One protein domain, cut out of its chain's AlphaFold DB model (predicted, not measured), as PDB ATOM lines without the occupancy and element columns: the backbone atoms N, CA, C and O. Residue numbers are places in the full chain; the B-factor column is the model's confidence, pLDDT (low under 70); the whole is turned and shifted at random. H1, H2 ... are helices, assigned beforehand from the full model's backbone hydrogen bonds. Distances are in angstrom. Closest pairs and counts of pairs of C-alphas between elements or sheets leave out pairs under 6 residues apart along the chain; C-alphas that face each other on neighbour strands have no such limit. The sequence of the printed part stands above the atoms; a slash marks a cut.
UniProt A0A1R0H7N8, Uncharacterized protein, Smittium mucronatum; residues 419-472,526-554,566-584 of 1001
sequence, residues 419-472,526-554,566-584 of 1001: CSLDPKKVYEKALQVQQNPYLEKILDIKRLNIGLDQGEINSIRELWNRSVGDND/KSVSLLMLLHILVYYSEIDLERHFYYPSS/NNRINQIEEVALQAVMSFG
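This is residues 419 to 472, 526 to 554 and 566 to 584 of the 1001 residues of an uncharacterized protein of Smittium mucronatum (UniProt A0A1R0H7N8). A short helix, H5, runs through the middle of a compact cluster of helices, with H1 alongside it and the longer H4 and H7 packed crosswise on two other sides. H6 packs on H4 beyond H5, and the short H2 and H3 lie along the stretch from H1 to H4. The 102 printed residues hold seven named helices, H1 to H7 in chain order, and no named strand: all helix. The radius of gyration of the C-alphas is 12.8 A, and the rounded outline spans 33 by 32 by 28 A.

Find C-alpha 423 at (40.777, -30.775, 1.524); from there H1 runs 16.6 A to residue 434. Next come H2, residues 437 to 442, and H3, residues 445 to 448. H4, residues 454 to 472, covers 28.0 A. After a cut, look for H5 at residues 530 to 539, 14.1 A, and H6 at 542 to 550, 11.7 A. H7, residues 567 to 582, runs 22.2 A to C-alpha 582 at (36.631, -43.776, -11.800).

Start at the hub, H5. It touches H1 at a shallow tilt of 30 degrees, opposite ways; the closest C-alphas, of Ala 430 and Leu 531, are 4.8 A apart. H4 touches H5 with residues 460 to 464 alone, at a steep 64 degrees; C-alphas 460 and 533 are closest, 6.7 A. H7 touches H5 with residues 573 to 580 alone, closest at C-alphas 576 and 530, 6.9 A. H6 touches H4, closest at C-alphas 549 and 456, 5.6 A. Every O i to N i+4 pair is within hydrogen-bond range in H1, H2, H5, H6 and H7, and 13 of 15 in H4; H3 is too short for one.

C-alphas 419 and 554 are farthest apart, 38.7 A. Cuts leave gaps of 19.9 A between C-alphas 472 and 526 and 19.2 A between 554 and 566. Confidence is under 70 at residues 471 to 472, 552 to 554 and 566.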
ATOM      1  N   CYS A 419      33.576 -42.004   3.117       71.25
ATOM      2  CA  CYS A 419      34.817 -41.701   2.401       71.25
ATOM      3  C   CYS A 419      35.038 -40.182   2.238       71.25
ATOM      4  O   CYS A 419      35.035 -39.649   1.127       71.25
ATOM      5  N   SER A 420      35.258 -39.486   3.352       79.25
ATOM      6  CA  SER A 420      35.571 -38.055   3.378       79.25
ATOM      7  C   SER A 420      36.882 -37.735   2.641       79.25
ATOM      8  O   SER A 420      37.950 -38.289   2.925       79.25
ATOM      9  N   LEU A 421      36.805 -36.815   1.675       83.94
ATOM     10  CA  LEU A 421      37.968 -36.268   0.975       83.94
ATOM     11  C   LEU A 421      38.633 -35.206   1.859       83.94
ATOM     12  O   LEU A 421      37.997 -34.228   2.235       83.94
ATOM     13  N   ASP A 422      39.918 -35.377   2.170       86.56
ATOM     14  CA  ASP A 422      40.681 -34.391   2.945       86.56
ATOM     15  C   ASP A 422      41.039 -33.180   2.058       86.56
ATOM     16  O   ASP A 422      41.841 -33.346   1.128       86.56
ATOM     17  N   PRO A 423      40.521 -31.964   2.341       88.25
ATOM     18  CA  PRO A 423      40.777 -30.775   1.524       88.25
ATOM     19  C   PRO A 423      42.272 -30.475   1.362       88.25
ATOM     20  O   PRO A 423      42.725 -30.047   0.299       88.25
ATOM     21  N   LYS A 424      43.071 -30.759   2.398       90.69
ATOM     22  CA  LYS A 424      44.515 -30.531   2.385       90.69
ATOM     23  C   LYS A 424      45.231 -31.543   1.492       90.69
ATOM     24  O   LYS A 424      46.092 -31.140   0.710       90.69
ATOM     25  N   LYS A 425      44.858 -32.831   1.534       91.00
ATOM     26  CA  LYS A 425      45.388 -33.831   0.581       91.00
ATOM     27  C   LYS A 425      44.992 -33.507  -0.856       91.00
ATOM     28  O   LYS A 425      45.825 -33.677  -1.744       91.00
ATOM     29  N   VAL A 426      43.768 -33.023  -1.094       91.81
ATOM     30  CA  VAL A 426      43.318 -32.584  -2.427       91.81
ATOM     31  C   VAL A 426      44.206 -31.448  -2.945       91.81
ATOM     32  O   VAL A 426      44.740 -31.567  -4.047       91.81
ATOM     33  N   TYR A 427      44.470 -30.419  -2.133       93.69
ATOM     34  CA  TYR A 427      45.387 -29.326  -2.479       93.69
ATOM     35  C   TYR A 427      46.833 -29.801  -2.730       93.69
ATOM     36  O   TYR A 427      47.414 -29.526  -3.785       93.69
ATOM     37  N   GLU A 428      47.413 -30.582  -1.810       92.75
ATOM     38  CA  GLU A 428      48.775 -31.119  -1.948       92.75
ATOM     39  C   GLU A 428      48.925 -32.020  -3.188       92.75
ATOM     40  O   GLU A 428      49.966 -32.004  -3.856       92.75
ATOM     41  N   LYS A 429      47.887 -32.791  -3.540       91.62
ATOM     42  CA  LYS A 429      47.866 -33.605  -4.760       91.62
ATOM     43  C   LYS A 429      47.624 -32.775  -6.020       91.62
ATOM     44  O   LYS A 429      48.251 -33.077  -7.033       91.62
ATOM     45  N   ALA A 430      46.813 -31.718  -5.983       93.19
ATOM     46  CA  ALA A 430      46.654 -30.792  -7.106       93.19
ATOM     47  C   ALA A 430      47.995 -30.136  -7.488       93.19
ATOM     48  O   ALA A 430      48.352 -30.099  -8.668       93.19
ATOM     49  N   LEU A 431      48.798 -29.735  -6.495       93.00
ATOM     50  CA  LEU A 431      50.169 -29.260  -6.708       93.00
ATOM     51  C   LEU A 431      51.084 -30.349  -7.303       93.00
ATOM     52  O   LEU A 431      51.808 -30.076  -8.261       93.00
ATOM     53  N   GLN A 432      51.029 -31.593  -6.804       91.12
ATOM     54  CA  GLN A 432      51.796 -32.720  -7.373       91.12
ATOM     55  C   GLN A 432      51.413 -33.028  -8.831       91.12
ATOM     56  O   GLN A 432      52.284 -33.368  -9.633       91.12
ATOM     57  N   VAL A 433      50.130 -32.905  -9.188       92.00
ATOM     58  CA  VAL A 433      49.638 -33.073 -10.564       92.00
ATOM     59  C   VAL A 433      50.143 -31.941 -11.457       92.00
ATOM     60  O   VAL A 433      50.675 -32.218 -12.527       92.00
ATOM     61  N   GLN A 434      50.087 -30.685 -11.000       91.31
ATOM     62  CA  GLN A 434      50.589 -29.528 -11.755       91.31
ATOM     63  C   GLN A 434      52.124 -29.531 -11.946       91.31
ATOM     64  O   GLN A 434      52.650 -28.856 -12.830       91.31
ATOM     65  N   GLN A 435      52.866 -30.290 -11.136       91.06
ATOM     66  CA  GLN A 435      54.309 -30.520 -11.303       91.06
ATOM     67  C   GLN A 435      54.634 -31.701 -12.239       91.06
ATOM     68  O   GLN A 435      55.808 -32.000 -12.473       91.06
ATOM     69  N   ASN A 436      53.626 -32.406 -12.761       90.44
ATOM     70  CA  ASN A 436      53.790 -33.689 -13.433       90.44
ATOM     71  C   ASN A 436      53.032 -33.723 -14.773       90.44
ATOM     72  O   ASN A 436      51.851 -34.067 -14.788       90.44
ATOM     73  N   PRO A 437      53.701 -33.447 -15.911       90.62
ATOM     74  CA  PRO A 437      53.044 -33.320 -17.216       90.62
ATOM     75  C   PRO A 437      52.221 -34.538 -17.658       90.62
ATOM     76  O   PRO A 437      51.283 -34.390 -18.433       90.62
ATOM     77  N   TYR A 438      52.539 -35.745 -17.176       92.00
ATOM     78  CA  TYR A 438      51.734 -36.938 -17.449       92.00
ATOM     79  C   TYR A 438      50.401 -36.910 -16.688       92.00
ATOM     80  O   TYR A 438      49.353 -37.157 -17.283       92.00
ATOM     81  N   LEU A 439      50.423 -36.569 -15.395       92.88
ATOM     82  CA  LEU A 439      49.204 -36.466 -14.590       92.88
ATOM     83  C   LEU A 439      48.385 -35.229 -14.967       92.88
ATOM     84  O   LEU A 439      47.171 -35.344 -15.086       92.88
ATOM     85  N   GLU A 440      49.029 -34.082 -15.219       92.62
ATOM     86  CA  GLU A 440      48.366 -32.871 -15.724       92.62
ATOM     87  C   GLU A 440      47.601 -33.173 -17.017       92.62
ATOM     88  O   GLU A 440      46.437 -32.805 -17.143       92.62
ATOM     89  N   LYS A 441      48.220 -33.897 -17.960       90.81
ATOM     90  CA  LYS A 441      47.599 -34.231 -19.247       90.81
ATOM     91  C   LYS A 441      46.555 -35.352 -19.149       90.81
ATOM     92  O   LYS A 441      45.682 -35.406 -20.007       90.81
ATOM     93  N   ILE A 442      46.622 -36.262 -18.174       90.12
ATOM     94  CA  ILE A 442      45.589 -37.303 -17.982       90.12
ATOM     95  C   ILE A 442      44.378 -36.775 -17.209       90.12
ATOM     96  O   ILE A 442      43.254 -37.140 -17.531       90.12
ATOM     97  N   LEU A 443      44.602 -35.898 -16.230       93.62
ATOM     98  CA  LEU A 443      43.559 -35.321 -15.383       93.62
ATOM     99  C   LEU A 443      43.080 -33.942 -15.874       93.62
ATOM    100  O   LEU A 443      42.348 -33.274 -15.151       93.62
ATOM    101  N   ASP A 444      43.485 -33.503 -17.072       94.75
ATOM    102  CA  ASP A 444      42.988 -32.286 -17.730       94.75
ATOM    103  C   ASP A 444      41.474 -32.382 -17.942       94.75
ATOM    104  O   ASP A 444      40.990 -33.232 -18.694       94.75
ATOM    105  N   ILE A 445      40.730 -31.472 -17.312       95.00
ATOM    106  CA  ILE A 445      39.263 -31.441 -17.325       95.00
ATOM    107  C   ILE A 445      38.702 -31.433 -18.755       95.00
ATOM    108  O   ILE A 445      37.664 -32.044 -19.015       95.00
ATOM    109  N   LYS A 446      39.420 -30.820 -19.709       92.62
ATOM    110  CA  LYS A 446      39.034 -30.816 -21.128       92.62
ATOM    111  C   LYS A 446      39.085 -32.201 -21.768       92.62
ATOM    112  O   LYS A 446      38.231 -32.516 -22.589       92.62
ATOM    113  N   ARG A 447      40.073 -33.029 -21.413       90.31
ATOM    114  CA  ARG A 447      40.192 -34.417 -21.904       90.31
ATOM    115  C   ARG A 447      39.272 -35.380 -21.165       90.31
ATOM    116  O   ARG A 447      38.899 -36.397 -21.740       90.31
ATOM    117  N   LEU A 448      38.913 -35.061 -19.921       89.25
ATOM    118  CA  LEU A 448      37.923 -35.808 -19.144       89.25
ATOM    119  C   LEU A 448      36.475 -35.537 -19.582       89.25
ATOM    120  O   LEU A 448      35.593 -36.303 -19.217       89.25
ATOM    121  N   ASN A 449      36.239 -34.474 -20.361       91.19
ATOM    122  CA  ASN A 449      34.922 -34.058 -20.841       91.19
ATOM    123  C   ASN A 449      33.877 -33.898 -19.714       91.19
ATOM    124  O   ASN A 449      32.749 -34.368 -19.826       91.19
ATOM    125  N   ILE A 450      34.233 -33.168 -18.648       92.00
ATOM    126  CA  ILE A 450      33.331 -32.818 -17.520       92.00
ATOM    127  C   ILE A 450      32.196 -31.856 -17.965       92.00
ATOM    128  O   ILE A 450      31.406 -31.371 -17.163       92.00
ATOM    129  N   GLY A 451      32.096 -31.548 -19.264       91.25
ATOM    130  CA  GLY A 451      31.080 -30.656 -19.817       91.25
ATOM    131  C   GLY A 451      31.281 -29.181 -19.462       91.25
ATOM    132  O   GLY A 451      30.323 -28.420 -19.565       91.25
ATOM    133  N   LEU A 452      32.484 -28.781 -19.028       92.69
ATOM    134  CA  LEU A 452      32.821 -27.381 -18.755       92.69
ATOM    135  C   LEU A 452      33.169 -26.606 -20.029       92.69
ATOM    136  O   LEU A 452      33.937 -27.093 -20.865       92.69
ATOM    137  N   ASP A 453      32.686 -25.371 -20.129       92.25
ATOM    138  CA  ASP A 453      33.051 -24.445 -21.195       92.25
ATOM    139  C   ASP A 453      34.384 -23.710 -20.931       92.25
ATOM    140  O   ASP A 453      35.050 -23.857 -19.900       92.25
ATOM    141  N   GLN A 454      34.840 -22.928 -21.914       91.44
ATOM    142  CA  GLN A 454      36.119 -22.222 -21.822       91.44
ATOM    143  C   GLN A 454      36.086 -20.998 -20.880       91.44
ATOM    144  O   GLN A 454      37.140 -20.608 -20.370       91.44
ATOM    145  N   GLY A 455      34.923 -20.402 -20.630       91.94
ATOM    146  CA  GLY A 455      34.715 -19.395 -19.591       91.94
ATOM    147  C   GLY A 455      34.844 -20.017 -18.203       91.94
ATOM    148  O   GLY A 455      35.730 -19.620 -17.451       91.94
ATOM    149  N   GLU A 456      34.071 -21.066 -17.916       93.25
ATOM    150  CA  GLU A 456      34.108 -21.814 -16.650       93.25
ATOM    151  C   GLU A 456      35.531 -22.315 -16.323       93.25
ATOM    152  O   GLU A 456      36.031 -22.134 -15.212       93.25
ATOM    153  N   ILE A 457      36.254 -22.862 -17.309       94.50
ATOM    154  CA  ILE A 457      37.656 -23.295 -17.142       94.50
ATOM    155  C   ILE A 457      38.602 -22.118 -16.837       94.50
ATOM    156  O   ILE A 457      39.593 -22.289 -16.122       94.50
ATOM    157  N   ASN A 458      38.334 -20.920 -17.363       93.69
ATOM    158  CA  ASN A 458      39.119 -19.732 -17.028       93.69
ATOM    159  C   ASN A 458      38.786 -19.220 -15.618       93.69
ATOM    160  O   ASN A 458      39.718 -18.918 -14.874       93.69
ATOM    161  N   SER A 459      37.510 -19.229 -15.223       93.62
ATOM    162  CA  SER A 459      37.051 -18.931 -13.861       93.62
ATOM    163  C   SER A 459      37.698 -19.845 -12.814       93.62
ATOM    164  O   SER A 459      38.246 -19.362 -11.824       93.62
ATOM    165  N   ILE A 460      37.739 -21.161 -13.056       94.88
ATOM    166  CA  ILE A 460      38.422 -22.124 -12.172       94.88
ATOM    167  C   ILE A 460      39.931 -21.832 -12.113       94.88
ATOM    168  O   ILE A 460      40.535 -21.908 -11.044       94.88
ATOM    169  N   ARG A 461      40.570 -21.444 -13.230       94.50
ATOM    170  CA  ARG A 461      41.988 -21.038 -13.210       94.50
ATOM    171  C   ARG A 461      42.209 -19.764 -12.382       94.50
ATOM    172  O   ARG A 461      43.228 -19.665 -11.705       94.50
ATOM    173  N   GLU A 462      41.284 -18.808 -12.411       93.62
ATOM    174  CA  GLU A 462      41.375 -17.599 -11.589       93.62
ATOM    175  C   GLU A 462      41.210 -17.909 -10.093       93.62
ATOM    176  O   GLU A 462      42.062 -17.516  -9.296       93.62
ATOM    177  N   LEU A 463      40.187 -18.686  -9.717       94.62
ATOM    178  CA  LEU A 463      39.987 -19.163  -8.341       94.62
ATOM    179  C   LEU A 463      41.197 -19.963  -7.827       94.62
ATOM    180  O   LEU A 463      41.641 -19.768  -6.694       94.62
ATOM    181  N   TRP A 464      41.804 -20.804  -8.672       94.50
ATOM    182  CA  TRP A 464      43.034 -21.524  -8.327       94.50
ATOM    183  C   TRP A 464      44.175 -20.557  -7.992       94.50
ATOM    184  O   TRP A 464      44.832 -20.703  -6.962       94.50
ATOM    185  N   ASN A 465      44.391 -19.543  -8.834       93.12
ATOM    186  CA  ASN A 465      45.458 -18.566  -8.636       93.12
ATOM    187  C   ASN A 465      45.260 -17.731  -7.357       93.12
ATOM    188  O   ASN A 465      46.253 -17.383  -6.718       93.12
ATOM    189  N   ARG A 466      44.008 -17.450  -6.961       92.56
ATOM    190  CA  ARG A 466      43.685 -16.801  -5.678       92.56
ATOM    191  C   ARG A 466      44.014 -17.722  -4.494       92.56
ATOM    192  O   ARG A 466      44.891 -17.389  -3.703       92.56
ATOM    193  N   SER A 467      43.426 -18.924  -4.435       90.62
ATOM    194  CA  SER A 467      43.633 -19.844  -3.296       90.62
ATOM    195  C   SER A 467      45.090 -20.288  -3.090       90.62
ATOM    196  O   SER A 467      45.484 -20.570  -1.961       90.62
ATOM    197  N   VAL A 468      45.926 -20.313  -4.136       88.06
ATOM    198  CA  VAL A 468      47.378 -20.524  -3.978       88.06
ATOM    199  C   VAL A 468      48.068 -19.295  -3.366       88.06
ATOM    200  O   VAL A 468      48.873 -19.448  -2.448       88.06
ATOM    201  N   GLY A 469      47.748 -18.079  -3.825       81.19
ATOM    202  CA  GLY A 469      48.392 -16.842  -3.356       81.19
ATOM    203  C   GLY A 469      48.070 -16.462  -1.903       81.19
ATOM    204  O   GLY A 469      48.936 -15.951  -1.186       81.19
ATOM    205  N   ASP A 470      46.853 -16.754  -1.444       73.25
ATOM    206  CA  ASP A 470      46.403 -16.417  -0.085       73.25
ATOM    207  C   ASP A 470      47.072 -17.286   1.001       73.25
ATOM    208  O   ASP A 470      47.273 -16.838   2.136       73.25
ATOM    209  N   ASN A 471      47.470 -18.518   0.654       63.09
ATOM    210  CA  ASN A 471      48.123 -19.458   1.573       63.09
ATOM    211  C   ASN A 471      49.571 -19.052   1.903       63.09
ATOM    212  O   ASN A 471      49.949 -19.020   3.079       63.09
ATOM    213  N   ASP A 472      50.365 -18.681   0.892       61.06
ATOM    214  CA  ASP A 472      51.780 -18.299   1.053       61.06
ATOM    215  C   ASP A 472      51.973 -17.007   1.875       61.06
ATOM    216  O   ASP A 472      53.058 -16.756   2.406       61.06
ATOM    217  N   LYS A 526      48.627 -23.082 -18.149       83.12
ATOM    218  CA  LYS A 526      48.574 -24.440 -17.582       83.12
ATOM    219  C   LYS A 526      47.170 -25.037 -17.686       83.12
ATOM    220  O   LYS A 526      46.167 -24.305 -17.606       83.12
ATOM    221  N   SER A 527      47.108 -26.356 -17.840       92.44
ATOM    222  CA  SER A 527      45.847 -27.093 -17.832       92.44
ATOM    223  C   SER A 527      45.165 -26.932 -16.477       92.44
ATOM    224  O   SER A 527      45.821 -26.764 -15.447       92.44
ATOM    225  N   VAL A 528      43.836 -26.994 -16.464       95.12
ATOM    226  CA  VAL A 528      43.087 -27.083 -15.208       95.12
ATOM    227  C   VAL A 528      42.809 -28.561 -14.980       95.12
ATOM    228  O   VAL A 528      42.128 -29.199 -15.782       95.12
ATOM    229  N   SER A 529      43.413 -29.124 -13.935       96.31
ATOM    230  CA  SER A 529      43.274 -30.547 -13.621       96.31
ATOM    231  C   SER A 529      42.076 -30.811 -12.711       96.31
ATOM    232  O   SER A 529      41.689 -29.945 -11.925       96.31
ATOM    233  N   LEU A 530      41.534 -32.029 -12.764       96.25
ATOM    234  CA  LEU A 530      40.443 -32.504 -11.908       96.25
ATOM    235  C   LEU A 530      40.675 -32.169 -10.426       96.25
ATOM    236  O   LEU A 530      39.760 -31.716  -9.751       96.25
ATOM    237  N   LEU A 531      41.907 -32.312  -9.927       95.75
ATOM    238  CA  LEU A 531      42.224 -32.013  -8.527       95.75
ATOM    239  C   LEU A 531      42.201 -30.515  -8.190       95.75
ATOM    240  O   LEU A 531      41.909 -30.160  -7.053       95.75
ATOM    241  N   MET A 532      42.472 -29.638  -9.161       96.00
ATOM    242  CA  MET A 532      42.318 -28.189  -8.982       96.00
ATOM    243  C   MET A 532      40.833 -27.812  -8.903       96.00
ATOM    244  O   MET A 532      40.468 -26.996  -8.063       96.00
ATOM    245  N   LEU A 533      39.980 -28.445  -9.722       96.56
ATOM    246  CA  LEU A 533      38.522 -28.294  -9.638       96.56
ATOM    247  C   LEU A 533      37.989 -28.778  -8.284       96.56
ATOM    248  O   LEU A 533      37.293 -28.019  -7.624       96.56
ATOM    249  N   LEU A 534      38.358 -29.980  -7.828       95.00
ATOM    250  CA  LEU A 534      37.940 -30.491  -6.512       95.00
ATOM    251  C   LEU A 534      38.378 -29.583  -5.364       95.00
ATOM    252  O   LEU A 534      37.583 -29.309  -4.476       95.00
ATOM    253  N   HIS A 535      39.629 -29.105  -5.381       94.88
ATOM    254  CA  HIS A 535      40.105 -28.147  -4.379       94.88
ATOM    255  C   HIS A 535      39.207 -26.909  -4.349       94.88
ATOM    256  O   HIS A 535      38.819 -26.464  -3.281       94.88
ATOM    257  N   ILE A 536      38.814 -26.391  -5.513       96.00
ATOM    258  CA  ILE A 536      37.948 -25.214  -5.620       96.00
ATOM    259  C   ILE A 536      36.516 -25.494  -5.151       96.00
ATOM    260  O   ILE A 536      35.994 -24.691  -4.383       96.00
ATOM    261  N   LEU A 537      35.922 -26.627  -5.540       94.69
ATOM    262  CA  LEU A 537      34.594 -27.060  -5.078       94.69
ATOM    263  C   LEU A 537      34.540 -27.225  -3.547       94.69
ATOM    264  O   LEU A 537      33.533 -26.903  -2.934       94.69
ATOM    265  N   VAL A 538      35.630 -27.697  -2.933       92.81
ATOM    266  CA  VAL A 538      35.717 -27.960  -1.485       92.81
ATOM    267  C   VAL A 538      36.166 -26.730  -0.672       92.81
ATOM    268  O   VAL A 538      35.891 -26.654   0.524       92.81
ATOM    269  N   TYR A 539      36.876 -25.773  -1.281       92.75
ATOM    270  CA  TYR A 539      37.462 -24.615  -0.586       92.75
ATOM    271  C   TYR A 539      36.615 -23.335  -0.674       92.75
ATOM    272  O   TYR A 539      36.641 -22.528   0.256       92.75
ATOM    273  N   TYR A 540      35.895 -23.115  -1.777       94.56
ATOM    274  CA  TYR A 540      35.064 -21.921  -1.962       94.56
ATOM    275  C   TYR A 540      33.620 -22.152  -1.511       94.56
ATOM    276  O   TYR A 540      33.110 -23.267  -1.555       94.56
ATOM    277  N   SER A 541      32.942 -21.079  -1.091       94.44
ATOM    278  CA  SER A 541      31.508 -21.150  -0.800       94.44
ATOM    279  C   SER A 541      30.711 -21.381  -2.086       94.44
ATOM    280  O   SER A 541      31.101 -20.890  -3.149       94.44
ATOM    281  N   GLU A 542      29.565 -22.063  -1.991       92.12
ATOM    282  CA  GLU A 542      28.642 -22.259  -3.119       92.12
ATOM    283  C   GLU A 542      28.333 -20.923  -3.814       92.12
ATOM    284  O   GLU A 542      28.497 -20.807  -5.022       92.12
ATOM    285  N   ILE A 543      28.041 -19.870  -3.042       91.75
ATOM    286  CA  ILE A 543      27.763 -18.505  -3.529       91.75
ATOM    287  C   ILE A 543      28.936 -17.925  -4.343       91.75
ATOM    288  O   ILE A 543      28.729 -17.199  -5.318       91.75
ATOM    289  N   ASP A 544      30.182 -18.217  -3.965       92.38
ATOM    290  CA  ASP A 544      31.355 -17.766  -4.718       92.38
ATOM    291  C   ASP A 544      31.582 -18.596  -5.981       92.38
ATOM    292  O   ASP A 544      31.956 -18.033  -7.011       92.38
ATOM    293  N   LEU A 545      31.288 -19.894  -5.950       93.69
ATOM    294  CA  LEU A 545      31.261 -20.733  -7.147       93.69
ATOM    295  C   LEU A 545      30.164 -20.252  -8.117       93.69
ATOM    296  O   LEU A 545      30.457 -20.033  -9.292       93.69
ATOM    297  N   GLU A 546      28.948 -19.967  -7.633       90.62
ATOM    298  CA  GLU A 546      27.826 -19.440  -8.428       90.62
ATOM    299  C   GLU A 546      28.214 -18.152  -9.163       90.62
ATOM    300  O   GLU A 546      27.962 -18.009 -10.361       90.62
ATOM    301  N   ARG A 547      28.891 -17.222  -8.475       90.12
ATOM    302  CA  ARG A 547      29.395 -15.978  -9.082       90.12
ATOM    303  C   ARG A 547      30.344 -16.248 -10.251       90.12
ATOM    304  O   ARG A 547      30.224 -15.600 -11.285       90.12
ATOM    305  N   HIS A 548      31.272 -17.191 -10.101       89.38
ATOM    306  CA  HIS A 548      32.312 -17.451 -11.101       89.38
ATOM    307  C   HIS A 548      31.857 -18.400 -12.229       89.38
ATOM    308  O   HIS A 548      32.450 -18.366 -13.309       89.38
ATOM    309  N   PHE A 549      30.800 -19.196 -12.020       87.88
ATOM    310  CA  PHE A 549      30.186 -20.052 -13.045       87.88
ATOM    311  C   PHE A 549      29.006 -19.392 -13.790       87.88
ATOM    312  O   PHE A 549      28.832 -19.664 -14.974       87.88
ATOM    313  N   TYR A 550      28.215 -18.502 -13.167       82.88
ATOM    314  CA  TYR A 550      27.044 -17.866 -13.814       82.88
ATOM    315  C   TYR A 550      27.266 -16.447 -14.337       82.88
ATOM    316  O   TYR A 550      26.368 -15.918 -14.997       82.88
ATOM    317  N   TYR A 551      28.427 -15.840 -14.074       74.00
ATOM    318  CA  TYR A 551      28.840 -14.568 -14.681       74.00
ATOM    319  C   TYR A 551      30.153 -14.681 -15.492       74.00
ATOM    320  O   TYR A 551      31.062 -13.868 -15.293       74.00
ATOM    321  N   PRO A 552      30.297 -15.638 -16.439       61.16
ATOM    322  CA  PRO A 552      31.300 -15.481 -17.489       61.16
ATOM    323  C   PRO A 552      30.992 -14.177 -18.245       61.16
ATOM    324  O   PRO A 552      29.833 -13.856 -18.496       61.16
ATOM    325  N   SER A 553      32.016 -13.382 -18.565       55.91
ATOM    326  CA  SER A 553      31.872 -11.932 -18.809       55.91
ATOM    327  C   SER A 553      31.253 -11.514 -20.161       55.91
ATOM    328  O   SER A 553      31.590 -10.457 -20.697       55.91
ATOM    329  N   SER A 554      30.383 -12.338 -20.746       59.97
ATOM    330  CA  SER A 554      29.575 -12.037 -21.932       59.97
ATOM    331  C   SER A 554      28.244 -11.398 -21.522       59.97
ATOM    332  O   SER A 554      27.397 -12.054 -20.924       59.97
ATOM    333  N   ASN A 566      21.188 -23.057 -10.222       67.75
ATOM    334  CA  ASN A 566      21.577 -23.830  -9.024       67.75
ATOM    335  C   ASN A 566      21.931 -25.318  -9.271       67.75
ATOM    336  O   ASN A 566      22.761 -25.879  -8.566       67.75
ATOM    337  N   ASN A 567      21.366 -25.962 -10.297       85.00
ATOM    338  CA  ASN A 567      21.694 -27.351 -10.645       85.00
ATOM    339  C   ASN A 567      23.101 -27.539 -11.252       85.00
ATOM    340  O   ASN A 567      23.608 -28.659 -11.263       85.00
ATOM    341  N   ARG A 568      23.740 -26.487 -11.779       89.44
ATOM    342  CA  ARG A 568      25.006 -26.589 -12.523       89.44
ATOM    343  C   ARG A 568      26.195 -26.939 -11.633       89.44
ATOM    344  O   ARG A 568      26.978 -27.793 -12.030       89.44
ATOM    345  N   ILE A 569      26.331 -26.337 -10.449       91.94
ATOM    346  CA  ILE A 569      27.416 -26.699  -9.514       91.94
ATOM    347  C   ILE A 569      27.274 -28.164  -9.099       91.94
ATOM    348  O   ILE A 569      28.233 -28.915  -9.231       91.94
ATOM    349  N   ASN A 570      26.062 -28.588  -8.734       92.25
ATOM    350  CA  ASN A 570      25.770 -29.974  -8.359       92.25
ATOM    351  C   ASN A 570      26.122 -30.969  -9.483       92.25
ATOM    352  O   ASN A 570      26.715 -32.007  -9.214       92.25
ATOM    353  N   GLN A 571      25.851 -30.633 -10.752       92.44
ATOM    354  CA  GLN A 571      26.292 -31.434 -11.908       92.44
ATOM    355  C   GLN A 571      27.822 -31.487 -12.045       92.44
ATOM    356  O   GLN A 571      28.382 -32.543 -12.331       92.44
ATOM    357  N   ILE A 572      28.512 -30.354 -11.867       93.56
ATOM    358  CA  ILE A 572      29.978 -30.286 -11.947       93.56
ATOM    359  C   ILE A 572      30.610 -31.106 -10.815       93.56
ATOM    360  O   ILE A 572      31.585 -31.819 -11.055       93.56
ATOM    361  N   GLU A 573      30.049 -31.040  -9.607       93.75
ATOM    362  CA  GLU A 573      30.480 -31.827  -8.455       93.75
ATOM    363  C   GLU A 573      30.211 -33.322  -8.657       93.75
ATOM    364  O   GLU A 573      31.143 -34.113  -8.528       93.75
ATOM    365  N   GLU A 574      29.000 -33.722  -9.054       93.69
ATOM    366  CA  GLU A 574      28.650 -35.126  -9.303       93.69
ATOM    367  C   GLU A 574      29.577 -35.757 -10.356       93.69
ATOM    368  O   GLU A 574      30.154 -36.821 -10.120       93.69
ATOM    369  N   VAL A 575      29.813 -35.071 -11.481       93.88
ATOM    370  CA  VAL A 575      30.718 -35.558 -12.539       93.88
ATOM    371  C   VAL A 575      32.185 -35.536 -12.082       93.88
ATOM    372  O   VAL A 575      32.942 -36.456 -12.408       93.88
ATOM    373  N   ALA A 576      32.612 -34.549 -11.285       94.06
ATOM    374  CA  ALA A 576      33.959 -34.527 -10.711       94.06
ATOM    375  C   ALA A 576      34.174 -35.672  -9.703       94.06
ATOM    376  O   ALA A 576      35.208 -36.342  -9.758       94.06
ATOM    377  N   LEU A 577      33.200 -35.957  -8.836       91.44
ATOM    378  CA  LEU A 577      33.215 -37.085  -7.902       91.44
ATOM    379  C   LEU A 577      33.171 -38.427  -8.649       91.44
ATOM    380  O   LEU A 577      33.941 -39.335  -8.326       91.44
ATOM    381  N   GLN A 578      32.361 -38.548  -9.704       91.12
ATOM    382  CA  GLN A 578      32.332 -39.729 -10.571       91.12
ATOM    383  C   GLN A 578      33.685 -39.963 -11.261       91.12
ATOM    384  O   GLN A 578      34.144 -41.108 -11.345       91.12
ATOM    385  N   ALA A 579      34.368 -38.902 -11.699       91.00
ATOM    386  CA  ALA A 579      35.724 -38.987 -12.238       91.00
ATOM    387  C   ALA A 579      36.744 -39.388 -11.153       91.00
ATOM    388  O   ALA A 579      37.533 -40.309 -11.366       91.00
ATOM    389  N   VAL A 580      36.702 -38.770  -9.966       92.19
ATOM    390  CA  VAL A 580      37.548 -39.116  -8.802       92.19
ATOM    391  C   VAL A 580      37.432 -40.585  -8.432       92.19
ATOM    392  O   VAL A 580      38.451 -41.250  -8.215       92.19
ATOM    393  N   MET A 581      36.205 -41.099  -8.405       88.69
ATOM    394  CA  MET A 581      35.937 -42.514  -8.212       88.69
ATOM    395  C   MET A 581      36.515 -43.338  -9.367       88.69
ATOM    396  O   MET A 581      37.346 -44.208  -9.128       88.69
ATOM    397  N   SER A 582      36.181 -43.019 -10.618       87.94
ATOM    398  CA  SER A 582      36.631 -43.776 -11.800       87.94
ATOM    399  C   SER A 582      38.159 -43.868 -11.941       87.94
ATOM    400  O   SER A 582      38.675 -44.893 -12.383       87.94
ATOM    401  N   PHE A 583      38.902 -42.835 -11.531       89.62
ATOM    402  CA  PHE A 583      40.373 -42.829 -11.499       89.62
ATOM    403  C   PHE A 583      40.982 -43.439 -10.227       89.62
ATOM    404  O   PHE A 583      42.205 -43.511 -10.105       89.62
ATOM    405  N   GLY A 584      40.158 -43.892  -9.280       89.25
ATOM    406  CA  GLY A 584      40.596 -44.464  -8.009       89.25
ATOM    407  C   GLY A 584      41.215 -43.455  -7.040       89.25
ATOM    408  O   GLY A 584      41.808 -43.860  -6.044       89.25
TER     409      GLY A 584